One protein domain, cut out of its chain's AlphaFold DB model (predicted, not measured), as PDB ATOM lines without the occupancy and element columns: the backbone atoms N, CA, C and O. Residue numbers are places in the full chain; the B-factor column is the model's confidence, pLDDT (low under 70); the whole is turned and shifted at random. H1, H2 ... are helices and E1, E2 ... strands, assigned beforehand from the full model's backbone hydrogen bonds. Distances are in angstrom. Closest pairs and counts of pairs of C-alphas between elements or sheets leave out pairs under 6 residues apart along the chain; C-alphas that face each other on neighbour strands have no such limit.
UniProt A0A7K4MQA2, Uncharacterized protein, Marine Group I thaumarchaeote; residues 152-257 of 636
ATOM      1  N   GLY A 152     -31.369 -10.668  40.266       69.19
ATOM      2  CA  GLY A 152     -30.767 -11.118  39.013       69.19
ATOM      3  C   GLY A 152     -29.592 -10.230  38.599       69.19
ATOM      4  O   GLY A 152     -28.577 -10.204  39.286       69.19
ATOM      5  N   TYR A 153     -29.695  -9.560  37.450       78.62
ATOM      6  CA  TYR A 153     -28.543  -9.007  36.721       78.62
ATOM      7  C   TYR A 153     -27.622  -8.096  37.555       78.62
ATOM      8  O   TYR A 153     -26.429  -8.377  37.667       78.62
ATOM      9  N   GLU A 154     -28.156  -7.038  38.171       81.12
ATOM     10  CA  GLU A 154     -27.336  -6.052  38.894       81.12
ATOM     11  C   GLU A 154     -26.651  -6.676  40.124       81.12
ATOM     12  O   GLU A 154     -25.475  -6.423  40.370       81.12
ATOM     13  N   SER A 155     -27.327  -7.583  40.838       81.56
ATOM     14  CA  SER A 155     -26.745  -8.297  41.986       81.56
ATOM     15  C   SER A 155     -25.745  -9.406  41.624       81.56
ATOM     16  O   SER A 155     -25.005  -9.835  42.507       81.56
ATOM     17  N   HIS A 156     -25.669  -9.862  40.367       80.69
ATOM     18  CA  HIS A 156     -24.554 -10.708  39.904       80.69
ATOM     19  C   HIS A 156     -23.355  -9.845  39.495       80.69
ATOM     20  O   HIS A 156     -22.237 -10.126  39.918       80.69
ATOM     21  N   VAL A 157     -23.594  -8.731  38.787       85.56
ATOM     22  CA  VAL A 157     -22.548  -7.742  38.470       85.56
ATOM     23  C   VAL A 157     -21.816  -7.283  39.733       85.56
ATOM     24  O   VAL A 157     -20.591  -7.305  39.754       85.56
ATOM     25  N   LEU A 158     -22.537  -6.908  40.796       88.56
ATOM     26  CA  LEU A 158     -21.899  -6.424  42.026       88.56
ATOM     27  C   LEU A 158     -21.043  -7.488  42.736       88.56
ATOM     28  O   LEU A 158     -20.011  -7.132  43.293       88.56
ATOM     29  N   LYS A 159     -21.407  -8.779  42.671       86.50
ATOM     30  CA  LYS A 159     -20.581  -9.868  43.229       86.50
ATOM     31  C   LYS A 159     -19.268 -10.030  42.476       86.50
ATOM     32  O   LYS A 159     -18.225 -10.062  43.104       86.50
ATOM     33  N   ILE A 160     -19.314 -10.044  41.144       86.88
ATOM     34  CA  ILE A 160     -18.117 -10.198  40.298       86.88
ATOM     35  C   ILE A 160     -17.115  -9.051  40.532       86.88
ATOM     36  O   ILE A 160     -15.906  -9.245  40.436       86.88
ATOM     37  N   LEU A 161     -17.601  -7.857  40.893       88.25
ATOM     38  CA  LEU A 161     -16.751  -6.736  41.301       88.25
ATOM     39  C   LEU A 161     -16.165  -6.921  42.713       88.25
ATOM     40  O   LEU A 161     -14.996  -6.600  42.911       88.25
ATOM     41  N   ASP A 162     -16.937  -7.442  43.671       88.06
ATOM     42  CA  ASP A 162     -16.483  -7.744  45.040       88.06
ATOM     43  C   ASP A 162     -15.440  -8.884  45.053       88.06
ATOM     44  O   ASP A 162     -14.366  -8.734  45.635       88.06
ATOM     45  N   ASP A 163     -15.687  -9.962  44.300       87.12
ATOM     46  CA  ASP A 163     -14.774 -11.101  44.106       87.12
ATOM     47  C   ASP A 163     -13.430 -10.675  43.478       87.12
ATOM     48  O   ASP A 163     -12.371 -11.189  43.848       87.12
ATOM     49  N   GLU A 164     -13.436  -9.696  42.564       85.12
ATOM     50  CA  GLU A 164     -12.204  -9.094  42.040       85.12
ATOM     51  C   GLU A 164     -11.586  -8.022  42.960       85.12
ATOM     52  O   GLU A 164     -10.484  -7.540  42.675       85.12
ATOM     53  N   GLY A 165     -12.247  -7.604  44.041       85.19
ATOM     54  CA  GLY A 165     -11.800  -6.488  44.878       85.19
ATOM     55  C   GLY A 165     -11.784  -5.160  44.112       85.19
ATOM     56  O   GLY A 165     -10.773  -4.452  44.083       85.19
ATOM     57  N   ILE A 166     -12.872  -4.854  43.408       85.88
ATOM     58  CA  ILE A 166     -13.096  -3.597  42.691       85.88
ATOM     59  C   ILE A 166     -13.979  -2.703  43.554       85.88
ATOM     60  O   ILE A 166     -15.140  -3.004  43.810       85.88
ATOM     61  N   VAL A 167     -13.415  -1.579  43.985       85.19
ATOM     62  CA  VAL A 167     -14.082  -0.639  44.887       85.19
ATOM     63  C   VAL A 167     -14.958   0.339  44.094       85.19
ATOM     64  O   VAL A 167     -14.695   0.638  42.924       85.19
ATOM     65  N   GLY A 168     -16.021   0.829  44.724       81.94
ATOM     66  CA  GLY A 168     -16.899   1.887  44.236       81.94
ATOM     67  C   GLY A 168     -16.316   3.299  44.409       81.94
ATOM     68  O   GLY A 168     -15.170   3.474  44.845       81.94
ATOM     69  N   PRO A 169     -17.093   4.345  44.074       76.56
ATOM     70  CA  PRO A 169     -16.697   5.733  44.293       76.56
ATOM     71  C   PRO A 169     -16.342   6.011  45.759       76.56
ATOM     72  O   PRO A 169     -16.930   5.436  46.674       76.56
ATOM     73  N   LEU A 170     -15.373   6.907  45.982       70.06
ATOM     74  CA  LEU A 170     -14.918   7.362  47.310       70.06
ATOM     75  C   LEU A 170     -14.504   6.246  48.301       70.06
ATOM     76  O   LEU A 170     -14.360   6.512  49.491       70.06
ATOM     77  N   GLY A 171     -14.272   5.013  47.835       69.62
ATOM     78  CA  GLY A 171     -13.886   3.885  48.690       69.62
ATOM     79  C   GLY A 171     -15.053   3.061  49.258       69.62
ATOM     80  O   GLY A 171     -14.821   2.216  50.120       69.62
ATOM     81  N   TYR A 172     -16.287   3.297  48.799       76.00
ATOM     82  CA  TYR A 172     -17.474   2.512  49.169       76.00
ATOM     83  C   TYR A 172     -17.676   1.287  48.259       76.00
ATOM     84  O   TYR A 172     -16.954   1.102  47.284       76.00
ATOM     85  N   ASP A 173     -18.671   0.453  48.561       80.75
ATOM     86  CA  ASP A 173     -19.102  -0.661  47.705       80.75
ATOM     87  C   ASP A 173     -19.567  -0.120  46.316       80.75
ATOM     88  O   ASP A 173     -20.206   0.940  46.269       80.75
ATOM     89  N   PRO A 174     -19.284  -0.786  45.173       86.81
ATOM     90  CA  PRO A 174     -19.844  -0.396  43.872       86.81
ATOM     91  C   PRO A 174     -21.378  -0.431  43.871       86.81
ATOM     92  O   PRO A 174     -21.989  -1.255  44.552       86.81
ATOM     93  N   PHE A 175     -22.020   0.429  43.076       84.88
ATOM     94  CA  PHE A 175     -23.484   0.501  43.024       84.88
ATOM     95  C   PHE A 175     -24.028   0.847  41.635       84.88
ATOM     96  O   PHE A 175     -23.323   1.377  40.774       84.88
ATOM     97  N   PHE A 176     -25.312   0.550  41.430       86.00
ATOM     98  CA  PHE A 176     -26.065   0.951  40.247       86.00
ATOM     99  C   PHE A 176     -26.938   2.170  40.546       86.00
ATOM    100  O   PHE A 176     -27.692   2.174  41.515       86.00
ATOM    101  N   GLU A 177     -26.910   3.169  39.665       81.19
ATOM    102  CA  GLU A 177     -27.901   4.244  39.644       81.19
ATOM    103  C   GLU A 177     -28.320   4.547  38.199       81.19
ATOM    104  O   GLU A 177     -27.485   4.688  37.303       81.19
ATOM    105  N   LYS A 178     -29.635   4.640  37.947       75.69
ATOM    106  CA  LYS A 178     -30.219   4.936  36.619       75.69
ATOM    107  C   LYS A 178     -29.715   3.987  35.502       75.69
ATOM    108  O   LYS A 178     -29.637   4.374  34.336       75.69
ATOM    109  N   GLY A 179     -29.357   2.744  35.848       76.31
ATOM    110  CA  GLY A 179     -28.790   1.747  34.924       76.31
ATOM    111  C   GLY A 179     -27.325   1.990  34.521       76.31
ATOM    112  O   GLY A 179     -26.843   1.383  33.558       76.31
ATOM    113  N   ARG A 180     -26.618   2.881  35.228       82.44
ATOM    114  CA  ARG A 180     -25.161   3.068  35.174       82.44
ATOM    115  C   ARG A 180     -24.536   2.396  36.399       82.44
ATOM    116  O   ARG A 180     -25.085   2.500  37.491       82.44
ATOM    117  N   LEU A 181     -23.414   1.708  36.208       85.69
ATOM    118  CA  LEU A 181     -22.603   1.112  37.268       85.69
ATOM    119  C   LEU A 181     -21.495   2.098  37.645       85.69
ATOM    120  O   LEU A 181     -20.680   2.452  36.792       85.69
ATOM    121  N   PHE A 182     -21.438   2.486  38.914       83.38
ATOM    122  CA  PHE A 182     -20.432   3.399  39.439       83.38
ATOM    123  C   PHE A 182     -19.298   2.632  40.126       83.38
ATOM    124  O   PHE A 182     -19.536   1.790  40.996       83.38
ATOM    125  N   VAL A 183     -18.057   2.930  39.731       86.44
ATOM    126  CA  VAL A 183     -16.820   2.308  40.244       86.44
ATOM    127  C   VAL A 183     -15.788   3.370  40.631       86.44
ATOM    128  O   VAL A 183     -15.928   4.543  40.289       86.44
ATOM    129  N   GLN A 184     -14.723   2.978  41.330       82.62
ATOM    130  CA  GLN A 184     -13.607   3.876  41.612       82.62
ATOM    131  C   GLN A 184     -12.926   4.343  40.312       82.62
ATOM    132  O   GLN A 184     -12.653   3.552  39.403       82.62
ATOM    133  N   LYS A 185     -12.594   5.635  40.250       74.62
ATOM    134  CA  LYS A 185     -11.829   6.278  39.170       74.62
ATOM    135  C   LYS A 185     -10.555   5.491  38.842       74.62
ATOM    136  O   LYS A 185      -9.782   5.152  39.733       74.62
ATOM    137  N   GLY A 186     -10.369   5.160  37.563       73.50
ATOM    138  CA  GLY A 186      -9.272   4.312  37.068       73.50
ATOM    139  C   GLY A 186      -9.524   2.797  37.129       73.50
ATOM    140  O   GLY A 186      -8.866   2.049  36.408       73.50
ATOM    141  N   SER A 187     -10.516   2.327  37.895       83.19
ATOM    142  CA  SER A 187     -10.889   0.903  37.955       83.19
ATOM    143  C   SER A 187     -11.888   0.487  36.861       83.19
ATOM    144  O   SER A 187     -12.209  -0.694  36.750       83.19
ATOM    145  N   GLU A 188     -12.328   1.414  35.999       84.25
ATOM    146  CA  GLU A 188     -13.215   1.150  34.852       84.25
ATOM    147  C   GLU A 188     -12.718   0.016  33.955       84.25
ATOM    148  O   GLU A 188     -13.477  -0.894  33.637       84.25
ATOM    149  N   SER A 189     -11.441   0.043  33.559       80.62
ATOM    150  CA  SER A 189     -10.853  -0.977  32.682       80.62
ATOM    151  C   SER A 189     -10.768  -2.345  33.358       80.62
ATOM    152  O   SER A 189     -10.924  -3.359  32.680       80.62
ATOM    153  N   LYS A 190     -10.577  -2.379  34.685       85.38
ATOM    154  CA  LYS A 190     -10.593  -3.616  35.471       85.38
ATOM    155  C   LYS A 190     -12.019  -4.164  35.569       85.38
ATOM    156  O   LYS A 190     -12.249  -5.293  35.165       85.38
ATOM    157  N   ALA A 191     -13.000  -3.338  35.937       85.62
ATOM    158  CA  ALA A 191     -14.420  -3.709  35.938       85.62
ATOM    159  C   ALA A 191     -14.910  -4.167  34.553       85.62
ATOM    160  O   ALA A 191     -15.627  -5.153  34.423       85.62
ATOM    161  N   LYS A 192     -14.473  -3.502  33.481       88.56
ATOM    162  CA  LYS A 192     -14.790  -3.876  32.096       88.56
ATOM    163  C   LYS A 192     -14.113  -5.174  31.648       88.56
ATOM    164  O   LYS A 192     -14.544  -5.736  30.643       88.56
ATOM    165  N   LYS A 193     -13.065  -5.623  32.346       87.25
ATOM    166  CA  LYS A 193     -12.456  -6.944  32.173       87.25
ATOM    167  C   LYS A 193     -13.190  -7.990  33.017       87.25
ATOM    168  O   LYS A 193     -13.689  -8.942  32.438       87.25
ATOM    169  N   ALA A 194     -13.384  -7.747  34.313       86.56
ATOM    170  CA  ALA A 194     -14.132  -8.619  35.226       86.56
ATOM    171  C   ALA A 194     -15.472  -9.080  34.631       86.56
ATOM    172  O   ALA A 194     -15.743 -10.269  34.493       86.56
ATOM    173  N   LEU A 195     -16.271  -8.117  34.162       88.12
ATOM    174  CA  LEU A 195     -17.611  -8.354  33.617       88.12
ATOM    175  C   LEU A 195     -17.614  -8.901  32.168       88.12
ATOM    176  O   LEU A 195     -18.684  -9.057  31.580       88.12
ATOM    177  N   LYS A 196     -16.437  -9.142  31.571       87.38
ATOM    178  CA  LYS A 196     -16.238  -9.860  30.294       87.38
ATOM    179  C   LYS A 196     -15.698 -11.271  30.508       87.38
ATOM    180  O   LYS A 196     -16.103 -12.177  29.792       87.38
ATOM    181  N   ASP A 197     -14.763 -11.414  31.443       86.12
ATOM    182  CA  ASP A 197     -14.114 -12.678  31.778       86.12
ATOM    183  C   ASP A 197     -15.080 -13.586  32.582       86.12
ATOM    184  O   ASP A 197     -14.900 -14.799  32.638       86.12
ATOM    185  N   SER A 198     -16.156 -13.014  33.144       80.19
ATOM    186  CA  SER A 198     -17.294 -13.732  33.725       80.19
ATOM    187  C   SER A 198     -18.314 -14.218  32.674       80.19
ATOM    188  O   SER A 198     -19.065 -13.411  32.115       80.19
ATOM    189  N   ASP A 199     -18.460 -15.538  32.509       75.00
ATOM    190  CA  ASP A 199     -19.491 -16.166  31.651       75.00
ATOM    191  C   ASP A 199     -20.948 -15.809  32.038       75.00
ATOM    192  O   ASP A 199     -21.878 -15.975  31.245       75.00
ATOM    193  N   GLU A 200     -21.183 -15.309  33.256       73.50
ATOM    194  CA  GLU A 200     -22.524 -14.975  33.756       73.50
ATOM    195  C   GLU A 200     -23.139 -13.727  33.078       73.50
ATOM    196  O   GLU A 200     -24.363 -13.550  33.060       73.50
ATOM    197  N   ILE A 201     -22.316 -12.855  32.477       78.06
ATOM    198  CA  ILE A 201     -22.730 -11.522  32.015       78.06
ATOM    199  C   ILE A 201     -22.882 -11.469  30.491       78.06
ATOM    200  O   ILE A 201     -21.973 -11.177  29.723       78.06
ATOM    201  N   ASN A 202     -24.127 -11.640  30.046       73.38
ATOM    202  CA  ASN A 202     -24.504 -11.600  28.627       73.38
ATOM    203  C   ASN A 202     -24.563 -10.176  28.023       73.38
ATOM    204  O   ASN A 202     -24.825 -10.007  26.831       73.38
ATOM    205  N   LYS A 203     -24.383  -9.130  28.839       79.88
ATOM    206  CA  LYS A 203     -24.437  -7.717  28.435       79.88
ATOM    207  C   LYS A 203     -23.670  -6.866  29.443       79.88
ATOM    208  O   LYS A 203     -24.000  -6.895  30.625       79.88
ATOM    209  N   LEU A 204     -22.720  -6.055  28.985       82.56
ATOM    210  CA  LEU A 204     -21.992  -5.130  29.859       82.56
ATOM    211  C   LEU A 204     -22.878  -3.941  30.292       82.56
ATOM    212  O   LEU A 204     -23.624  -3.408  29.459       82.56
ATOM    213  N   PRO A 205     -22.788  -3.493  31.559       82.88
ATOM    214  CA  PRO A 205     -23.423  -2.259  32.009       82.88
ATOM    215  C   PRO A 205     -22.666  -1.032  31.475       82.88
ATOM    216  O   PRO A 205     -21.530  -1.130  31.005       82.88
ATOM    217  N   LYS A 206     -23.274   0.156  31.577       83.62
ATOM    218  CA  LYS A 206     -22.538   1.417  31.398       83.62
ATOM    219  C   LYS A 206     -21.717   1.683  32.657       83.62
ATOM    220  O   LYS A 206     -22.281   2.119  33.652       83.62
ATOM    221  N   ILE A 207     -20.423   1.387  32.606       84.12
ATOM    222  CA  ILE A 207     -19.475   1.658  33.695       84.12
ATOM    223  C   ILE A 207     -19.092   3.142  33.662       84.12
ATOM    224  O   ILE A 207     -18.807   3.661  32.585       84.12
ATOM    225  N   VAL A 208     -19.096   3.798  34.823       76.56
ATOM    226  CA  VAL A 208     -18.681   5.195  35.027       76.56
ATOM    227  C   VAL A 208     -17.752   5.246  36.244       76.56
ATOM    228  O   VAL A 208     -18.151   4.871  37.347       76.56
ATOM    229  N   GLY A 209     -16.498   5.659  36.056       67.88
ATOM    230  CA  GLY A 209     -15.478   5.711  37.104       67.88
ATOM    231  C   GLY A 209     -15.312   7.106  37.692       67.88
ATOM    232  O   GLY A 209     -14.221   7.671  37.629       67.88
ATOM    233  N   GLU A 210     -16.379   7.688  38.242       60.38
ATOM    234  CA  GLU A 210     -16.381   9.109  38.590       60.38
ATOM    235  C   GLU A 210     -16.617   9.450  40.057       60.38
ATOM    236  O   GLU A 210     -17.574   9.034  40.705       60.38
ATOM    237  N   SER A 211     -15.755  10.352  40.512       60.03
ATOM    238  CA  SER A 211     -16.006  11.327  41.565       60.03
ATOM    239  C   SER A 211     -16.752  12.568  41.036       60.03
ATOM    240  O   SER A 211     -17.546  13.156  41.764       60.03
ATOM    241  N   VAL A 212     -16.513  12.986  39.783       54.00
ATOM    242  CA  VAL A 212     -16.863  14.333  39.289       54.00
ATOM    243  C   VAL A 212     -18.329  14.472  38.861       54.00
ATOM    244  O   VAL A 212     -19.004  15.333  39.424       54.00
ATOM    245  N   GLU A 213     -18.865  13.625  37.968       58.09
ATOM    246  CA  GLU A 213     -20.313  13.602  37.671       58.09
ATOM    247  C   GLU A 213     -21.149  13.466  38.955       58.09
ATOM    248  O   GLU A 213     -22.163  14.147  39.099       58.09
ATOM    249  N   PHE A 214     -20.697  12.671  39.935       61.72
ATOM    250  CA  PHE A 214     -21.384  12.544  41.223       61.72
ATOM    251  C   PHE A 214     -21.360  13.846  42.043       61.72
ATOM    252  O   PHE A 214     -22.400  14.268  42.540       61.72
ATOM    253  N   MET A 215     -20.215  14.531  42.161       63.06
ATOM    254  CA  MET A 215     -20.132  15.816  42.878       63.06
ATOM    255  C   MET A 215     -20.924  16.943  42.190       63.06
ATOM    256  O   MET A 215     -21.395  17.858  42.871       63.06
ATOM    257  N   LEU A 216     -21.113  16.865  40.869       61.62
ATOM    258  CA  LEU A 216     -22.010  17.740  40.108       61.62
ATOM    259  C   LEU A 216     -23.489  17.397  40.345       61.62
ATOM    260  O   LEU A 216     -24.273  18.281  40.686       61.62
ATOM    261  N   GLU A 217     -23.886  16.127  40.201       56.31
ATOM    262  CA  GLU A 217     -25.291  15.695  40.311       56.31
ATOM    263  C   GLU A 217     -25.805  15.740  41.769       56.31
ATOM    264  O   GLU A 217     -26.976  16.042  42.000       56.31
ATOM    265  N   ALA A 218     -24.921  15.571  42.762       61.88
ATOM    266  CA  ALA A 218     -25.189  15.841  44.179       61.88
ATOM    267  C   ALA A 218     -25.105  17.339  44.556       61.88
ATOM    268  O   ALA A 218     -25.500  17.724  45.656       61.88
ATOM    269  N   GLY A 219     -24.614  18.203  43.660       65.06
ATOM    270  CA  GLY A 219     -24.601  19.658  43.836       65.06
ATOM    271  C   GLY A 219     -23.501  20.223  44.745       65.06
ATOM    272  O   GLY A 219     -23.573  21.404  45.094       65.06
ATOM    273  N   TYR A 220     -22.481  19.441  45.105       71.56
ATOM    274  CA  TYR A 220     -21.281  19.935  45.801       71.56
ATOM    275  C   TYR A 220     -20.435  20.860  44.914       71.56
ATOM    276  O   TYR A 220     -19.769  21.761  45.418       71.56
ATOM    277  N   ILE A 221     -20.510  20.689  43.591       76.56
ATOM    278  CA  ILE A 221     -19.920  21.584  42.590       76.56
ATOM    279  C   ILE A 221     -21.056  22.211  41.771       76.56
ATOM    280  O   ILE A 221     -21.911  21.493  41.254       76.56
ATOM    281  N   LYS A 222     -21.076  23.543  41.620       82.00
ATOM    282  CA  LYS A 222     -22.042  24.250  40.751       82.00
ATOM    283  C   LYS A 222     -21.355  25.363  39.953       82.00
ATOM    284  O   LYS A 222     -20.488  26.050  40.492       82.00
ATOM    285  N   GLN A 223     -21.762  25.577  38.700       83.50
ATOM    286  CA  GLN A 223     -21.295  26.720  37.905       83.50
ATOM    287  C   GLN A 223     -22.108  27.980  38.228       83.50
ATOM    288  O   GLN A 223     -23.336  27.931  38.335       83.50
ATOM    289  N   LYS A 224     -21.429  29.120  38.352       82.69
ATOM    290  CA  LYS A 224     -22.043  30.451  38.415       82.69
ATOM    291  C   LYS A 224     -22.372  30.989  37.010       82.69
ATOM    292  O   LYS A 224     -21.760  30.566  36.030       82.69
ATOM    293  N   PRO A 225     -23.264  31.995  36.889       78.00
ATOM    294  CA  PRO A 225     -23.555  32.668  35.614       78.00
ATOM    295  C   PRO A 225     -22.377  33.428  34.978       78.00
ATOM    296  O   PRO A 225     -22.482  33.842  33.828       78.00
ATOM    297  N   ASP A 226     -21.284  33.641  35.716       74.56
ATOM    298  CA  ASP A 226     -20.026  34.230  35.229       74.56
ATOM    299  C   ASP A 226     -19.067  33.192  34.606       74.56
ATOM    300  O   ASP A 226     -18.070  33.571  33.993       74.56
ATOM    301  N   GLY A 227     -19.385  31.897  34.717       77.38
ATOM    302  CA  GLY A 227     -18.590  30.780  34.208       77.38
ATOM    303  C   GLY A 227     -17.734  30.064  35.258       77.38
ATOM    304  O   GLY A 227     -17.307  28.940  34.987       77.38
ATOM    305  N   MET A 228     -17.528  30.642  36.449       80.81
ATOM    306  CA  MET A 228     -16.715  30.033  37.512       80.81
ATOM    307  C   MET A 228     -17.399  28.821  38.153       80.81
ATOM    308  O   MET A 228     -18.616  28.795  38.355       80.81
ATOM    309  N   TRP A 229     -16.599  27.834  38.548       82.75
ATOM    310  CA  TRP A 229     -17.039  26.629  39.247       82.75
ATOM    311  C   TRP A 229     -16.813  26.767  40.748       82.75
ATOM    312  O   TRP A 229     -15.691  26.956  41.207       82.75
ATOM    313  N   CYS A 230     -17.889  26.682  41.526       82.50
ATOM    314  CA  CYS A 230     -17.858  26.862  42.974       82.50
ATOM    315  C   CYS A 230     -18.045  25.528  43.692       82.50
ATOM    316  O   CYS A 230     -18.978  24.780  43.384       82.50
ATOM    317  N   VAL A 231     -17.178  25.267  44.670       80.06
ATOM    318  CA  VAL A 231     -17.307  24.166  45.631       80.06
ATOM    319  C   VAL A 231     -18.131  24.639  46.825       80.06
ATOM    320  O   VAL A 231     -17.895  25.731  47.344       80.06
ATOM    321  N   TYR A 232     -19.074  23.810  47.268       77.44
ATOM    322  CA  TYR A 232     -19.977  24.072  48.386       77.44
ATOM    323  C   TYR A 232     -19.751  23.073  49.528       77.44
ATOM    324  O   TYR A 232     -19.608  21.880  49.275       77.44
ATOM    325  N   ASN A 233     -19.778  23.553  50.772       75.00
ATOM    326  CA  ASN A 233     -19.870  22.702  51.967       75.00
ATOM    327  C   ASN A 233     -21.301  22.162  52.161       75.00
ATOM    328  O   ASN A 233     -22.242  22.648  51.530       75.00
ATOM    329  N   ASP A 234     -21.483  21.220  53.096       71.19
ATOM    330  CA  ASP A 234     -22.803  20.688  53.490       71.19
ATOM    331  C   ASP A 234     -23.809  21.801  53.876       71.19
ATOM    332  O   ASP A 234     -24.988  21.740  53.518       71.19
ATOM    333  N   ASP A 235     -23.336  22.877  54.517       71.31
ATOM    334  CA  ASP A 235     -24.128  24.071  54.867       71.31
ATOM    335  C   ASP A 235     -24.470  24.984  53.660       71.31
ATOM    336  O   ASP A 235     -25.091  26.034  53.818       71.31
ATOM    337  N   ASN A 236     -24.099  24.591  52.433       71.44
ATOM    338  CA  ASN A 236     -24.221  25.354  51.179       71.44
ATOM    339  C   ASN A 236     -23.466  26.703  51.143       71.44
ATOM    340  O   ASN A 236     -23.749  27.554  50.296       71.44
ATOM    341  N   GLU A 237     -22.453  26.884  51.990       77.25
ATOM    342  CA  GLU A 237     -21.488  27.984  51.861       77.25
ATOM    343  C   GLU A 237     -20.434  27.672  50.783       77.25
ATOM    344  O   GLU A 237     -20.012  26.522  50.639       77.25
ATOM    345  N   ILE A 238     -20.006  28.688  50.020       79.81
ATOM    346  CA  ILE A 238     -18.951  28.543  49.003       79.81
ATOM    347  C   ILE A 238     -17.600  28.421  49.710       79.81
ATOM    348  O   ILE A 238     -17.156  29.355  50.374       79.81
ATOM    349  N   VAL A 239     -16.932  27.286  49.518       79.25
ATOM    350  CA  VAL A 239     -15.598  27.013  50.068       79.25
ATOM    351  C   VAL A 239     -14.530  27.708  49.233       79.25
ATOM    352  O   VAL A 239     -13.613  28.334  49.763       79.25
ATOM    353  N   LYS A 240     -14.633  27.560  47.905       79.75
ATOM    354  CA  LYS A 240     -13.624  28.008  46.943       79.75
ATOM    355  C   LYS A 240     -14.181  28.028  45.520       79.75
ATOM    356  O   LYS A 240     -15.130  27.307  45.204       79.75
ATOM    357  N   GLU A 241     -13.571  28.850  44.674       85.50
ATOM    358  CA  GLU A 241     -13.948  29.059  43.274       85.50
ATOM    359  C   GLU A 241     -12.787  28.661  42.351       85.50
ATOM    360  O   GLU A 241     -11.621  28.834  42.715       85.50
ATOM    361  N   PHE A 242     -13.116  28.108  41.182       83.38
ATOM    362  CA  PHE A 242     -12.189  27.492  40.234       83.38
ATOM    363  C   PHE A 242     -12.580  27.813  38.791       83.38
ATOM    364  O   PHE A 242     -13.763  27.939  38.471       83.38
ATOM    365  N   GLU A 243     -11.593  27.864  37.897       78.56
ATOM    366  CA  GLU A 243     -11.829  28.072  36.463       78.56
ATOM    367  C   GLU A 243     -12.292  26.772  35.771       78.56
ATOM    368  O   GLU A 243     -12.948  26.817  34.729       78.56
ATOM    369  N   SER A 244     -12.024  25.606  36.377       76.94
ATOM    370  CA  SER A 244     -12.372  24.282  35.846       76.94
ATOM    371  C   SER A 244     -13.115  23.388  36.848       76.94
ATOM    372  O   SER A 244     -12.778  23.325  38.034       76.94
ATOM    373  N   VAL A 245     -14.071  22.600  36.333       74.56
ATOM    374  CA  VAL A 245     -14.731  21.489  37.046       74.56
ATOM    375  C   VAL A 245     -13.705  20.526  37.642       74.56
ATOM    376  O   VAL A 245     -13.868  20.050  38.764       74.56
ATOM    377  N   GLU A 246     -12.638  20.225  36.897       71.25
ATOM    378  CA  GLU A 246     -11.636  19.246  37.317       71.25
ATOM    379  C   GLU A 246     -10.828  19.720  38.523       71.25
ATOM    380  O   GLU A 246     -10.401  18.899  39.331       71.25
ATOM    381  N   GLU A 247     -10.609  21.026  38.656       75.06
ATOM    382  CA  GLU A 247      -9.896  21.609  39.793       75.06
ATOM    383  C   GLU A 247     -10.791  21.645  41.033       75.06
ATOM    384  O   GLU A 247     -10.350  21.244  42.110       75.06
ATOM    385  N   ALA A 248     -12.065  22.015  40.863       75.44
ATOM    386  CA  ALA A 248     -13.084  21.916  41.905       75.44
ATOM    387  C   ALA A 248     -13.234  20.471  42.422       75.44
ATOM    388  O   ALA A 248     -13.280  20.238  43.631       75.44
ATOM    389  N   GLY A 249     -13.235  19.493  41.509       71.12
ATOM    390  CA  GLY A 249     -13.268  18.071  41.840       71.12
ATOM    391  C   GLY A 249     -12.010  17.598  42.567       71.12
ATOM    392  O   GLY A 249     -12.118  16.970  43.616       71.12
ATOM    393  N   ARG A 250     -10.814  17.946  42.069       71.00
ATOM    394  CA  ARG A 250      -9.538  17.617  42.734       71.00
ATOM    395  C   ARG A 250      -9.432  18.235  44.129       71.00
ATOM    396  O   ARG A 250      -8.885  17.598  45.016       71.00
ATOM    397  N   PHE A 251      -9.963  19.442  44.337       76.12
ATOM    398  CA  PHE A 251      -9.954  20.098  45.644       76.12
ATOM    399  C   PHE A 251     -10.803  19.346  46.679       76.12
ATOM    400  O   PHE A 251     -10.319  19.080  47.778       76.12
ATOM    401  N   LEU A 252     -12.019  18.925  46.311       64.94
ATOM    402  CA  LEU A 252     -12.842  18.050  47.155       64.94
ATOM    403  C   LEU A 252     -12.184  16.676  47.368       64.94
ATOM    404  O   LEU A 252     -12.177  16.174  48.489       64.94
ATOM    405  N   GLU A 253     -11.563  16.097  46.331       64.00
ATOM    406  CA  GLU A 253     -10.758  14.870  46.457       64.00
ATOM    407  C   GLU A 253      -9.596  15.046  47.460       64.00
ATOM    408  O   GLU A 253      -9.304  14.103  48.192       64.00
ATOM    409  N   THR A 254      -8.952  16.218  47.555       63.19
ATOM    410  CA  THR A 254      -7.893  16.474  48.554       63.19
ATOM    411  C   THR A 254      -8.430  16.740  49.960       63.19
ATOM    412  O   THR A 254      -7.984  16.078  50.892       63.19
ATOM    413  N   GLU A 255      -9.429  17.615  50.133       60.22
ATOM    414  CA  GLU A 255     -10.020  17.933  51.450       60.22
ATOM    415  C   GLU A 255     -10.588  16.672  52.140       60.22
ATOM    416  O   GLU A 255     -10.469  16.514  53.355       60.22
ATOM    417  N   LEU A 256     -11.140  15.726  51.365       52.94
ATOM    418  CA  LEU A 256     -11.634  14.438  51.872       52.94
ATOM    419  C   LEU A 256     -10.526  13.424  52.222       52.94
ATOM    420  O   LEU A 256     -10.791  12.491  52.980       52.94
ATOM    421  N   ASN A 257      -9.307  13.574  51.690       44.81
ATOM    422  CA  ASN A 257      -8.178  12.669  51.953       44.81
ATOM    423  C   ASN A 257      -7.167  13.226  52.971       44.81
ATOM    424  O   ASN A 257      -6.508  12.444  53.658       44.81
TER     425      ASN A 257
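What this domain is: This is residues 152 to 257 of the 636 residues of an uncharacterized protein of Marine Group I thaumarchaeote (UniProt A0A7K4MQA2). What shape do these coordinates draw? Two small lobes stand end to end, joined by one length of chain, residues 209 to 211: the first lobe holds H1, H2 and a small sheet of the short strands E1, E2 and E3, and the second is a sheet of E4, E5 and E6 with H4 over one face and H3 at the side toward the first lobe. What is it built of? There are 106 residues printed, with four named helices and six named strands in the order H1 E1 E2 H2 E3 H3 E4 E5 E6 H4, and the class is mixed. The first sheet has the order E1 E2 E3 and is mixed, and the second has the order E4 E5 E6, all antiparallel. How compact is it? The whole is loose, with a radius of gyration of the C-alphas of 16.1 A, and elongated, with spans of 50 by 26 by 22 A.

How they stand to each other: Where do the first two helices stand? H1, residues 153 to 163, touches H2, residues 188 to 197, about perpendicular at 74 degrees, and their closest C-alphas are those of Leu 161 and Ala 191, 6.6 A apart. Both are on the sheet of E1, residues 175 to 177, E2, residues 180 to 182, and E3, residues 206 to 208, but H1 only grazes it with residues 154 to 158 and H2 only grazes it with residues 188 to 192. The closest C-alphas of H2 and E3 are those of Glu 188 and Ile 207, 6.4 A apart. How are these strands paired? E1 and E2 form an antiparallel hairpin, with N 177 and O 180 within hydrogen-bond range at 2.9 A. E2 and E3 are parallel at 33 degrees, with N 181 and O 206 within range at 2.8 A. E2, H2 and E3 make a strand-helix-strand unit, two parallel neighbour strands with a helix between, and its crossover is right-handed. What follows in the second sheet? E4, residues 221 to 223, E5, residues 229 to 232, and E6, residues 238 to 242, form a meander, each strand the antiparallel neighbour of the one before. In the hairpin of E4 and E5, N 222 and O 230 are within hydrogen-bond range at 3.0 A, and in that of E5 and E6, N 229 and O 242 are at 2.8 A. Which helices are on it? H4, residues 245 to 255, lies over E5 and E6 at a height over the sheet of 9.2 A and runs along the strands, at 25 degrees to E5 on the local plane: two layers, a helix on one face of a sheet. H3, residues 212 to 217, only grazes this sheet with residues 212 to 216 and touches H4 about perpendicular at 81 degrees, the closest C-alphas being those of Val 212 and Gly 249, 5.8 A apart. In H3 and H4 every O i to N i+4 pair is within hydrogen-bond range, against 6 of 7 in H1 and 5 of 6 in H2.

Where its parts are: Where does the first element begin? H1 begins at C-alpha 153, (-28.543, -9.007, 36.721), and measures 15.8 A from first to last C-alpha; H2 measures 14.2 A. Where is the longest strand? E6 runs 11.1 A from C-alpha 238 at (-18.951, 28.543, 49.003). Where does the last element end? H4, 15.6 A long, ends at C-alpha 255, (-10.020, 17.933, 51.450).

The domain as a whole: How far does it reach? The two C-alphas farthest apart are those of Asp 199 and Asp 226, 50.5 A. Are there cuts or long links? The printed part has no cut, and the link from H1 to E1, 11 residues, is long. Where is confidence low? The mean pLDDT of the printed part is 77.0, and it is under 70 at residues 152 and 171, 209 to 219 and 252 to 257.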